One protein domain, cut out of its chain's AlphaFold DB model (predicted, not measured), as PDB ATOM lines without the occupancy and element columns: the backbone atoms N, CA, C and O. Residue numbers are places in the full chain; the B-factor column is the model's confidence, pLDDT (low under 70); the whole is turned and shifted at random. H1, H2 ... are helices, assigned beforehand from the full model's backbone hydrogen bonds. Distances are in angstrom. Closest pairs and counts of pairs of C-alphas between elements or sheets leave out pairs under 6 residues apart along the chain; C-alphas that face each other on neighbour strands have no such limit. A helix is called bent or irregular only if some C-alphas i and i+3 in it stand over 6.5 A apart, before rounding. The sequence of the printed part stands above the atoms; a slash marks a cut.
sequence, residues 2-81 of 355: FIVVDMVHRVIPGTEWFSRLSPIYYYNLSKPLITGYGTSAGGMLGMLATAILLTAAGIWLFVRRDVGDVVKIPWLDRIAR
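AT A GLANCE: This is residues 2 to 81 of the 355 residues of an uncharacterized protein of Chloroflexi bacterium (UniProt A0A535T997). One long helix, H4, forms the base of an open, U-like shape: a small cluster of three short helices, H1, H2 and H3, rises over its first part, with H3 packed on it, and a tail with no named element, residues 64 to 81, turns away at its other end. A long loop, residues 29 to 40, reaches out beyond the beginning of H4. The printed part has 80 residues with four named helices, in the order H1, H2, H3, H4, and no named strand; the class is all helix. It is only just extended, close to loose, with a radius of gyration of the C-alphas of 17.6 A, and elongated, spanning 53 by 27 by 17 A.

IN THESE COORDINATES: H4, residues 41 to 63, runs 32.8 A from C-alpha 41 at (189.368, 102.312, 147.677) to C-alpha 63 at (178.216, 127.606, 165.376). H3 is residues 23 to 28, 8.9 A long, and H2 is residues 16 to 19, 5.2 A long. H1, residues 2 to 11, is 15.0 A long and begins at C-alpha 2 at (169.880, 109.689, 147.203); it is irregular, but only just, with C-alphas 6 and 9 standing 6.9 A apart.

HOW THE PARTS SIT: H4 touches H3 with residues 42 to 50 alone; the closest C-alphas, of Tyr 26 and Gly 43, are 4.4 A apart. H3 and H4 form a helical hairpin, at a shallow tilt of 13 degrees, opposite ways. H1 touches H3, closest at the C-alphas of Asp 6 and Tyr 25, 5.6 A, at a steep tilt of 56 degrees, the same way. H1 touches H2, the C-alphas of Asp 6 and Ser 19 being closest at 4.1 A. H2 and H3 are close but not clearly touching, and H1 and H2 are apart from H4. Every O i to N i+4 pair is within hydrogen-bond range in H3 and H4, 3 of 6 in H1, and H2 is too short for such a pair.

THE WHOLE: The C-alphas farthest apart, of Thr 35 and Arg 81, are 55.5 A apart. Residues 52 to 60 of H4 and residues 74 to 79 stand free. The printed part has no cut; the link from H3 to H4 is long, the other two tight. The mean pLDDT of the printed part is 82.4, and residue 11, residues 68 to 69, residue 74 and residues 76 to 81 are under 70.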
ATOM      1  N   PHE A   2     168.583 110.110 147.766       77.00
ATOM      2  CA  PHE A   2     169.880 109.689 147.203       77.00
ATOM      3  C   PHE A   2     169.831 108.431 146.322       77.00
ATOM      4  O   PHE A   2     170.569 108.356 145.344       77.00
ATOM      5  N   ILE A   3     168.940 107.475 146.622       70.75
ATOM      6  CA  ILE A   3     168.716 106.298 145.762       70.75
ATOM      7  C   ILE A   3     168.262 106.759 144.374       70.75
ATOM      8  O   ILE A   3     168.886 106.418 143.382       70.75
ATOM      9  N   VAL A   4     167.236 107.610 144.309       71.56
ATOM     10  CA  VAL A   4     166.712 108.144 143.042       71.56
ATOM     11  C   VAL A   4     167.790 108.925 142.285       71.56
ATOM     12  O   VAL A   4     167.957 108.700 141.094       71.56
ATOM     13  N   VAL A   5     168.567 109.774 142.972       80.62
ATOM     14  CA  VAL A   5     169.683 110.541 142.374       80.62
ATOM     15  C   VAL A   5     170.751 109.621 141.775       80.62
ATOM     16  O   VAL A   5     171.198 109.844 140.649       80.62
ATOM     17  N   ASP A   6     171.142 108.564 142.496       80.56
ATOM     18  CA  ASP A   6     172.059 107.556 141.960       80.56
ATOM     19  C   ASP A   6     171.444 106.852 140.753       80.56
ATOM     20  O   ASP A   6     172.117 106.644 139.759       80.56
ATOM     21  N   MET A   7     170.158 106.523 140.788       75.69
ATOM     22  CA  MET A   7     169.566 105.713 139.733       75.69
ATOM     23  C   MET A   7     169.308 106.472 138.421       75.69
ATOM     24  O   MET A   7     169.208 105.808 137.393       75.69
ATOM     25  N   VAL A   8     169.264 107.816 138.399       78.62
ATOM     26  CA  VAL A   8     168.949 108.610 137.183       78.62
ATOM     27  C   VAL A   8     169.801 108.218 135.970       78.62
ATOM     28  O   VAL A   8     169.244 108.031 134.891       78.62
ATOM     29  N   HIS A   9     171.115 108.003 136.135       79.00
ATOM     30  CA  HIS A   9     172.003 107.612 135.023       79.00
ATOM     31  C   HIS A   9     171.658 106.259 134.391       79.00
ATOM     32  O   HIS A   9     172.068 105.983 133.267       79.00
ATOM     33  N   ARG A  10     170.927 105.396 135.108       74.94
ATOM     34  CA  ARG A  10     170.486 104.092 134.595       74.94
ATOM     35  C   ARG A  10     169.302 104.227 133.643       74.94
ATOM     36  O   ARG A  10     169.083 103.331 132.835       74.94
ATOM     37  N   VAL A  11     168.557 105.326 133.764       68.94
ATOM     38  CA  VAL A  11     167.339 105.605 132.998       68.94
ATOM     39  C   VAL A  11     167.599 106.617 131.887       68.94
ATOM     40  O   VAL A  11     167.068 106.442 130.795       68.94
ATOM     41  N   ILE A  12     168.414 107.645 132.143       77.38
ATOM     42  CA  ILE A  12     168.704 108.731 131.200       77.38
ATOM     43  C   ILE A  12     170.194 108.685 130.821       77.38
ATOM     44  O   ILE A  12     171.053 108.925 131.676       77.38
ATOM     45  N   PRO A  13     170.540 108.391 129.554       80.19
ATOM     46  CA  PRO A  13     171.929 108.407 129.102       80.19
ATOM     47  C   PRO A  13     172.585 109.785 129.295       80.19
ATOM     48  O   PRO A  13     171.956 110.819 129.087       80.19
ATOM     49  N   GLY A  14     173.867 109.811 129.673       83.19
ATOM     50  CA  GLY A  14     174.652 111.049 129.806       83.19
ATOM     51  C   GLY A  14     174.498 111.803 131.137       83.19
ATOM     52  O   GLY A  14     175.149 112.828 131.332       83.19
ATOM     53  N   THR A  15     173.703 111.301 132.088       86.31
ATOM     54  CA  THR A  15     173.494 111.956 133.396       86.31
ATOM     55  C   THR A  15     174.323 111.355 134.534       86.31
ATOM     56  O   THR A  15     173.965 111.494 135.701       86.31
ATOM     57  N   GLU A  16     175.439 110.684 134.237       86.25
ATOM     58  CA  GLU A  16     176.301 110.069 135.264       86.25
ATOM     59  C   GLU A  16     176.828 111.098 136.278       86.25
ATOM     60  O   GLU A  16     176.916 110.823 137.474       86.25
ATOM     61  N   TRP A  17     177.105 112.323 135.818       88.62
ATOM     62  CA  TRP A  17     177.543 113.430 136.671       88.62
ATOM     63  C   TRP A  17     176.561 113.717 137.816       88.62
ATOM     64  O   TRP A  17     176.986 114.085 138.908       88.62
ATOM     65  N   PHE A  18     175.261 113.510 137.588       85.12
ATOM     66  CA  PHE A  18     174.223 113.726 138.590       85.12
ATOM     67  C   PHE A  18     174.266 112.641 139.667       85.12
ATOM     68  O   PHE A  18     174.124 112.925 140.854       85.12
ATOM     69  N   SER A  19     174.547 111.400 139.273       84.38
ATOM     70  CA  SER A  19     174.650 110.276 140.202       84.38
ATOM     71  C   SER A  19     175.869 110.380 141.113       84.38
ATOM     72  O   SER A  19     175.775 109.996 142.274       84.38
ATOM     73  N   ARG A  20     176.958 111.022 140.664       87.19
ATOM     74  CA  ARG A  20     178.132 111.328 141.508       87.19
ATOM     75  C   ARG A  20     177.817 112.234 142.705       87.19
ATOM     76  O   ARG A  20     178.586 112.258 143.657       87.19
ATOM     77  N   LEU A  21     176.690 112.950 142.693       85.38
ATOM     78  CA  LEU A  21     176.219 113.726 143.850       85.38
ATOM     79  C   LEU A  21     175.631 112.838 144.958       85.38
ATOM     80  O   LEU A  21     175.445 113.292 146.087       85.38
ATOM     81  N   SER A  22     175.303 111.585 144.645       86.69
ATOM     82  CA  SER A  22     174.751 110.637 145.601       86.69
ATOM     83  C   SER A  22     175.867 109.870 146.310       86.69
ATOM     84  O   SER A  22     176.679 109.232 145.640       86.69
ATOM     85  N   PRO A  23     175.874 109.797 147.654       86.25
ATOM     86  CA  PRO A  23     176.769 108.892 148.372       86.25
ATOM     87  C   PRO A  23     176.635 107.434 147.899       86.25
ATOM     88  O   PRO A  23     177.612 106.692 147.885       86.25
ATOM     89  N   ILE A  24     175.440 107.034 147.446       86.88
ATOM     90  CA  ILE A  24     175.150 105.671 146.977       86.88
ATOM     91  C   ILE A  24     175.951 105.310 145.723       86.88
ATOM     92  O   ILE A  24     176.318 104.147 145.567       86.88
ATOM     93  N   TYR A  25     176.301 106.284 144.881       88.25
ATOM     94  CA  TYR A  25     177.175 106.049 143.732       88.25
ATOM     95  C   TYR A  25     178.523 105.476 144.177       88.25
ATOM     96  O   TYR A  25     178.957 104.437 143.685       88.25
ATOM     97  N   TYR A  26     179.148 106.099 145.180       89.50
ATOM     98  CA  TYR A  26     180.440 105.666 145.710       89.50
ATOM     99  C   TYR A  26     180.369 104.312 146.425       89.50
ATOM    100  O   TYR A  26     181.312 103.526 146.334       89.50
ATOM    101  N   TYR A  27     179.242 104.015 147.079       87.81
ATOM    102  CA  TYR A  27     178.969 102.686 147.627       87.81
ATOM    103  C   TYR A  27     178.898 101.630 146.513       87.81
ATOM    104  O   TYR A  27     179.572 100.604 146.584       87.81
ATOM    105  N   ASN A  28     178.162 101.921 145.436       87.81
ATOM    106  CA  ASN A  28     177.949 101.018 144.303       87.81
ATOM    107  C   ASN A  28     179.212 100.745 143.464       87.81
ATOM    108  O   ASN A  28     179.218  99.795 142.675       87.81
ATOM    109  N   LEU A  29     180.282 101.533 143.630       87.50
ATOM    110  CA  LEU A  29     181.598 101.243 143.044       87.50
ATOM    111  C   LEU A  29     182.267 100.016 143.678       87.50
ATOM    112  O   LEU A  29     183.144  99.417 143.061       87.50
ATOM    113  N   SER A  30     181.877  99.644 144.899       89.06
ATOM    114  CA  SER A  30     182.395  98.464 145.587       89.06
ATOM    115  C   SER A  30     181.421  97.301 145.425       89.06
ATOM    116  O   SER A  30     180.299  97.355 145.918       89.06
ATOM    117  N   LYS A  31     181.852  96.223 144.756       87.50
ATOM    118  CA  LYS A  31     181.023  95.025 144.520       87.50
ATOM    119  C   LYS A  31     181.747  93.736 144.932       87.50
ATOM    120  O   LYS A  31     181.863  92.826 144.117       87.50
ATOM    121  N   PRO A  32     182.216  93.629 146.191       87.19
ATOM    122  CA  PRO A  32     183.081  92.529 146.630       87.19
ATOM    123  C   PRO A  32     182.407  91.149 146.610       87.19
ATOM    124  O   PRO A  32     183.089  90.133 146.634       87.19
ATOM    125  N   LEU A  33     181.072  91.105 146.581       85.44
ATOM    126  CA  LEU A  33     180.298  89.862 146.500       85.44
ATOM    127  C   LEU A  33     180.175  89.323 145.065       85.44
ATOM    128  O   LEU A  33     179.681  88.215 144.875       85.44
ATOM    129  N   ILE A  34     180.603  90.085 144.052       85.38
ATOM    130  CA  ILE A  34     180.613  89.639 142.658       85.38
ATOM    131  C   ILE A  34     182.014  89.125 142.335       85.38
ATOM    132  O   ILE A  34     182.994  89.862 142.424       85.38
ATOM    133  N   THR A  35     182.113  87.864 141.920       83.69
ATOM    134  CA  THR A  35     183.382  87.245 141.517       83.69
ATOM    135  C   THR A  35     184.082  88.082 140.444       83.69
ATOM    136  O   THR A  35     183.495  88.374 139.403       83.69
ATOM    137  N   GLY A  36     185.336  88.468 140.698       81.31
ATOM    138  CA  GLY A  36     186.135  89.311 139.798       81.31
ATOM    139  C   GLY A  36     186.011  90.821 140.034       81.31
ATOM    140  O   GLY A  36     186.764  91.580 139.431       81.31
ATOM    141  N   TYR A  37     185.127  91.267 140.932       80.38
ATOM    142  CA  TYR A  37     185.026  92.663 141.357       80.38
ATOM    143  C   TYR A  37     185.511  92.826 142.802       80.38
ATOM    144  O   TYR A  37     185.172  92.043 143.686       80.38
ATOM    145  N   GLY A  38     186.326  93.854 143.044       86.50
ATOM    146  CA  GLY A  38     186.858  94.182 144.367       86.50
ATOM    147  C   GLY A  38     186.090  95.298 145.078       86.50
ATOM    148  O   GLY A  38     185.062  95.801 144.612       86.50
ATOM    149  N   THR A  39     186.625  95.721 146.221       88.19
ATOM    150  CA  THR A  39     186.250  96.988 146.855       88.19
ATOM    151  C   THR A  39     186.976  98.146 146.174       88.19
ATOM    152  O   THR A  39     188.149  98.049 145.812       88.19
ATOM    153  N   SER A  40     186.281  99.267 145.990       90.50
ATOM    154  CA  SER A  40     186.877 100.477 145.429       90.50
ATOM    155  C   SER A  40     187.404 101.356 146.557       90.50
ATOM    156  O   SER A  40     186.627 102.017 147.251       90.50
ATOM    157  N   ALA A  41     188.729 101.411 146.717       89.88
ATOM    158  CA  ALA A  41     189.368 102.312 147.677       89.88
ATOM    159  C   ALA A  41     188.986 103.781 147.415       89.88
ATOM    160  O   ALA A  41     188.706 104.527 148.349       89.88
ATOM    161  N   GLY A  42     188.887 104.179 146.140       89.44
ATOM    162  CA  GLY A  42     188.435 105.516 145.749       89.44
ATOM    163  C   GLY A  42     186.982 105.797 146.145       89.44
ATOM    164  O   GLY A  42     186.684 106.888 146.624       89.44
ATOM    165  N   GLY A  43     186.088 104.809 146.016       89.81
ATOM    166  CA  GLY A  43     184.703 104.915 146.487       89.81
ATOM    167  C   GLY A  43     184.622 105.100 148.004       89.81
ATOM    168  O   GLY A  43     183.955 106.015 148.484       89.81
ATOM    169  N   MET A  44     185.372 104.296 148.760       91.00
ATOM    170  CA  MET A  44     185.437 104.400 150.222       91.00
ATOM    171  C   MET A  44     185.995 105.752 150.686       91.00
ATOM    172  O   MET A  44     185.407 106.394 151.557       91.00
ATOM    173  N   LEU A  45     187.091 106.218 150.077       93.44
ATOM    174  CA  LEU A  45     187.667 107.535 150.361       93.44
ATOM    175  C   LEU A  45     186.709 108.667 149.979       93.44
ATOM    176  O   LEU A  45     186.592 109.633 150.726       93.44
ATOM    177  N   GLY A  46     185.982 108.535 148.867       90.19
ATOM    178  CA  GLY A  46     184.946 109.485 148.460       90.19
ATOM    179  C   GLY A  46     183.810 109.590 149.481       90.19
ATOM    180  O   GLY A  46     183.414 110.699 149.847       90.19
ATOM    181  N   MET A  47     183.329 108.458 150.008       91.56
ATOM    182  CA  MET A  47     182.322 108.454 151.078       91.56
ATOM    183  C   MET A  47     182.860 109.076 152.372       91.56
ATOM    184  O   MET A  47     182.172 109.906 152.967       91.56
ATOM    185  N   LEU A  48     184.085 108.729 152.782       92.50
ATOM    186  CA  LEU A  48     184.731 109.303 153.966       92.50
ATOM    187  C   LEU A  48     184.892 110.823 153.826       92.50
ATOM    188  O   LEU A  48     184.509 111.571 154.721       92.50
ATOM    189  N   ALA A  49     185.412 111.284 152.688       91.62
ATOM    190  CA  ALA A  49     185.587 112.700 152.399       91.62
ATOM    191  C   ALA A  49     184.244 113.438 152.432       91.62
ATOM    192  O   ALA A  49     184.136 114.481 153.068       91.62
ATOM    193  N   THR A  50     183.200 112.869 151.823       89.19
ATOM    194  CA  THR A  50     181.850 113.455 151.847       89.19
ATOM    195  C   THR A  50     181.303 113.535 153.273       89.19
ATOM    196  O   THR A  50     180.758 114.566 153.659       89.19
ATOM    197  N   ALA A  51     181.489 112.492 154.085       91.56
ATOM    198  CA  ALA A  51     181.078 112.493 155.486       91.56
ATOM    199  C   ALA A  51     181.815 113.573 156.299       91.56
ATOM    200  O   ALA A  51     181.174 114.325 157.035       91.56
ATOM    201  N   ILE A  52     183.136 113.701 156.126       95.38
ATOM    202  CA  ILE A  52     183.949 114.736 156.781       95.38
ATOM    203  C   ILE A  52     183.492 116.130 156.345       95.38
ATOM    204  O   ILE A  52     183.278 116.990 157.195       95.38
ATOM    205  N   LEU A  53     183.290 116.350 155.043       93.31
ATOM    206  CA  LEU A  53     182.841 117.632 154.495       93.31
ATOM    207  C   LEU A  53     181.464 118.031 155.034       93.31
ATOM    208  O   LEU A  53     181.299 119.159 155.496       93.31
ATOM    209  N   LEU A  54     180.489 117.117 155.024       91.81
ATOM    210  CA  LEU A  54     179.148 117.380 155.552       91.81
ATOM    211  C   LEU A  54     179.163 117.614 157.065       91.81
ATOM    212  O   LEU A  54     178.447 118.485 157.553       91.81
ATOM    213  N   THR A  55     180.009 116.893 157.803       94.56
ATOM    214  CA  THR A  55     180.178 117.095 159.250       94.56
ATOM    215  C   THR A  55     180.809 118.453 159.543       94.56
ATOM    216  O   THR A  55     180.292 119.205 160.364       94.56
ATOM    217  N   ALA A  56     181.886 118.812 158.840       95.50
ATOM    218  CA  ALA A  56     182.550 120.103 158.988       95.50
ATOM    219  C   ALA A  56     181.611 121.264 158.626       95.50
ATOM    220  O   ALA A  56     181.526 122.241 159.369       95.50
ATOM    221  N   ALA A  57     180.852 121.133 157.533       92.19
ATOM    222  CA  ALA A  57     179.814 122.089 157.162       92.19
ATOM    223  C   ALA A  57     178.713 122.172 158.230       92.19
ATOM    224  O   ALA A  57     178.292 123.270 158.586       92.19
ATOM    225  N   GLY A  58     178.285 121.035 158.786       90.56
ATOM    226  CA  GLY A  58     177.317 120.969 159.878       90.56
ATOM    227  C   GLY A  58     177.791 121.711 161.129       90.56
ATOM    228  O   GLY A  58     177.051 122.538 161.653       90.56
ATOM    229  N   ILE A  59     179.037 121.491 161.557       92.88
ATOM    230  CA  ILE A  59     179.660 122.201 162.688       92.88
ATOM    231  C   ILE A  59     179.731 123.703 162.398       92.88
ATOM    232  O   ILE A  59     179.321 124.521 163.218       92.88
ATOM    233  N   TRP A  60     180.206 124.075 161.209       91.25
ATOM    234  CA  TRP A  60     180.330 125.468 160.779       91.25
ATOM    235  C   TRP A  60     178.980 126.195 160.751       91.25
ATOM    236  O   TRP A  60     178.892 127.340 161.187       91.25
ATOM    237  N   LEU A  61     177.923 125.533 160.272       89.00
ATOM    238  CA  LEU A  61     176.560 126.064 160.272       89.00
ATOM    239  C   LEU A  61     175.997 126.148 161.692       89.00
ATOM    240  O   LEU A  61     175.390 127.154 162.040       89.00
ATOM    241  N   PHE A  62     176.216 125.122 162.517       86.25
ATOM    242  CA  PHE A  62     175.721 125.064 163.890       86.25
ATOM    243  C   PHE A  62     176.268 126.207 164.748       86.25
ATOM    244  O   PHE A  62     175.496 126.877 165.426       86.25
ATOM    245  N   VAL A  63     177.570 126.497 164.648       88.69
ATOM    246  CA  VAL A  63     178.216 127.606 165.376       88.69
ATOM    247  C   VAL A  63     177.658 128.978 164.968       88.69
ATOM    248  O   VAL A  63     177.743 129.927 165.740       88.69
ATOM    249  N   ARG A  64     177.070 129.100 163.772       84.31
ATOM    250  CA  ARG A  64     176.477 130.353 163.269       84.31
ATOM    251  C   ARG A  64     174.958 130.390 163.317       84.31
ATOM    252  O   ARG A  64     174.357 131.345 162.826       84.31
ATOM    253  N   ARG A  65     174.328 129.338 163.832       81.69
ATOM    254  CA  ARG A  65     172.879 129.274 163.944       81.69
ATOM    255  C   ARG A  65     172.452 130.026 165.199       81.69
ATOM    256  O   ARG A  65     172.774 129.606 166.306       81.69
ATOM    257  N   ASP A  66     171.677 131.087 165.014       79.50
ATOM    258  CA  ASP A  66     171.000 131.766 166.116       79.50
ATOM    259  C   ASP A  66     170.007 130.796 166.793       79.50
ATOM    260  O   ASP A  66     169.291 130.032 166.132       79.50
ATOM    261  N   VAL A  67     169.955 130.799 168.127       74.38
ATOM    262  CA  VAL A  67     169.043 129.930 168.887       74.38
ATOM    263  C   VAL A  67     167.599 130.320 168.578       74.38
ATOM    264  O   VAL A  67     167.179 131.443 168.835       74.38
ATOM    265  N   GLY A  68     166.832 129.376 168.032       66.94
ATOM    266  CA  GLY A  68     165.445 129.609 167.622       66.94
ATOM    267  C   GLY A  68     165.278 130.171 166.206       66.94
ATOM    268  O   GLY A  68     164.139 130.354 165.785       66.94
ATOM    269  N   ASP A  69     166.365 130.366 165.454       67.12
ATOM    270  CA  ASP A  69     166.331 130.859 164.072       67.12
ATOM    271  C   ASP A  69     167.133 129.939 163.117       67.12
ATOM    272  O   ASP A  69     167.702 128.904 163.507       67.12
ATOM    273  N   VAL A  70     167.111 130.269 161.826       74.69
ATOM    274  CA  VAL A  70     167.898 129.616 160.771       74.69
ATOM    275  C   VAL A  70     169.261 130.289 160.604       74.69
ATOM    276  O   VAL A  70     169.466 131.435 160.995       74.69
ATOM    277  N   VAL A  71     170.221 129.581 160.003       76.38
ATOM    278  CA  VAL A  71     171.511 130.190 159.651       76.38
ATOM    279  C   VAL A  71     171.278 131.255 158.582       76.38
ATOM    280  O   VAL A  71     170.798 130.939 157.492       76.38
ATOM    281  N   LYS A  72     171.647 132.502 158.883       72.94
ATOM    282  CA  LYS A  72     171.619 133.608 157.921       72.94
ATOM    283  C   LYS A  72     172.781 133.438 156.954       72.94
ATOM    284  O   LYS A  72     173.948 133.440 157.351       72.94
ATOM    285  N   ILE A  73     172.456 133.204 155.689       74.56
ATOM    286  CA  ILE A  73     173.442 133.023 154.629       74.56
ATOM    287  C   ILE A  73     173.340 134.271 153.744       74.56
ATOM    288  O   ILE A  73     172.345 134.404 153.034       74.56
ATOM    289  N   PRO A  74     174.357 135.158 153.715       68.38
ATOM    290  CA  PRO A  74     174.245 136.507 153.139       68.38
ATOM    291  C   PRO A  74     173.720 136.583 151.697       68.38
ATOM    292  O   PRO A  74     173.114 137.574 151.294       68.38
ATOM    293  N   TRP A  75     173.953 135.543 150.890       70.00
ATOM    294  CA  TRP A  75     173.488 135.465 149.501       70.00
ATOM    295  C   TRP A  75     172.093 134.830 149.345       70.00
ATOM    296  O   TRP A  75     171.437 135.061 148.332       70.00
ATOM    297  N   LEU A  76     171.612 134.086 150.348       65.31
ATOM    298  CA  LEU A  76     170.238 133.569 150.445       65.31
ATOM    299  C   LEU A  76     169.313 134.506 151.238       65.31
ATOM    300  O   LEU A  76     168.096 134.384 151.122       65.31
ATOM    301  N   ASP A  77     169.858 135.476 151.977       59.44
ATOM    302  CA  ASP A  77     169.087 136.455 152.761       59.44
ATOM    303  C   ASP A  77     168.161 137.329 151.894       59.44
ATOM    304  O   ASP A  77     167.191 137.889 152.393       59.44
ATOM    305  N   ARG A  78     168.392 137.394 150.573       58.66
ATOM    306  CA  ARG A  78     167.457 138.026 149.619       58.66
ATOM    307  C   ARG A  78     166.172 137.217 149.394       58.66
ATOM    308  O   ARG A  78     165.178 137.779 148.948       58.66
ATOM    309  N   ILE A  79     166.208 135.908 149.654       57.28
ATOM    310  CA  ILE A  79     165.074 134.973 149.544       57.28
ATOM    311  C   ILE A  79     164.441 134.746 150.925       57.28
ATOM    312  O   ILE A  79     163.244 134.461 151.021       57.28
ATOM    313  N   ALA A  80     165.227 134.884 151.997       55.19
ATOM    314  CA  ALA A  80     164.731 134.818 153.361       55.19
ATOM    315  C   ALA A  80     163.703 135.934 153.588       55.19
ATOM    316  O   ALA A  80     163.983 137.121 153.411       55.19
ATOM    317  N   ARG A  81     162.479 135.554 153.973       56.12
ATOM    318  CA  ARG A  81     161.477 136.538 154.391       56.12
ATOM    319  C   ARG A  81     162.054 137.287 155.596       56.12
ATOM    320  O   ARG A  81     162.448 136.608 156.546       56.12
TER     321      ARG A  81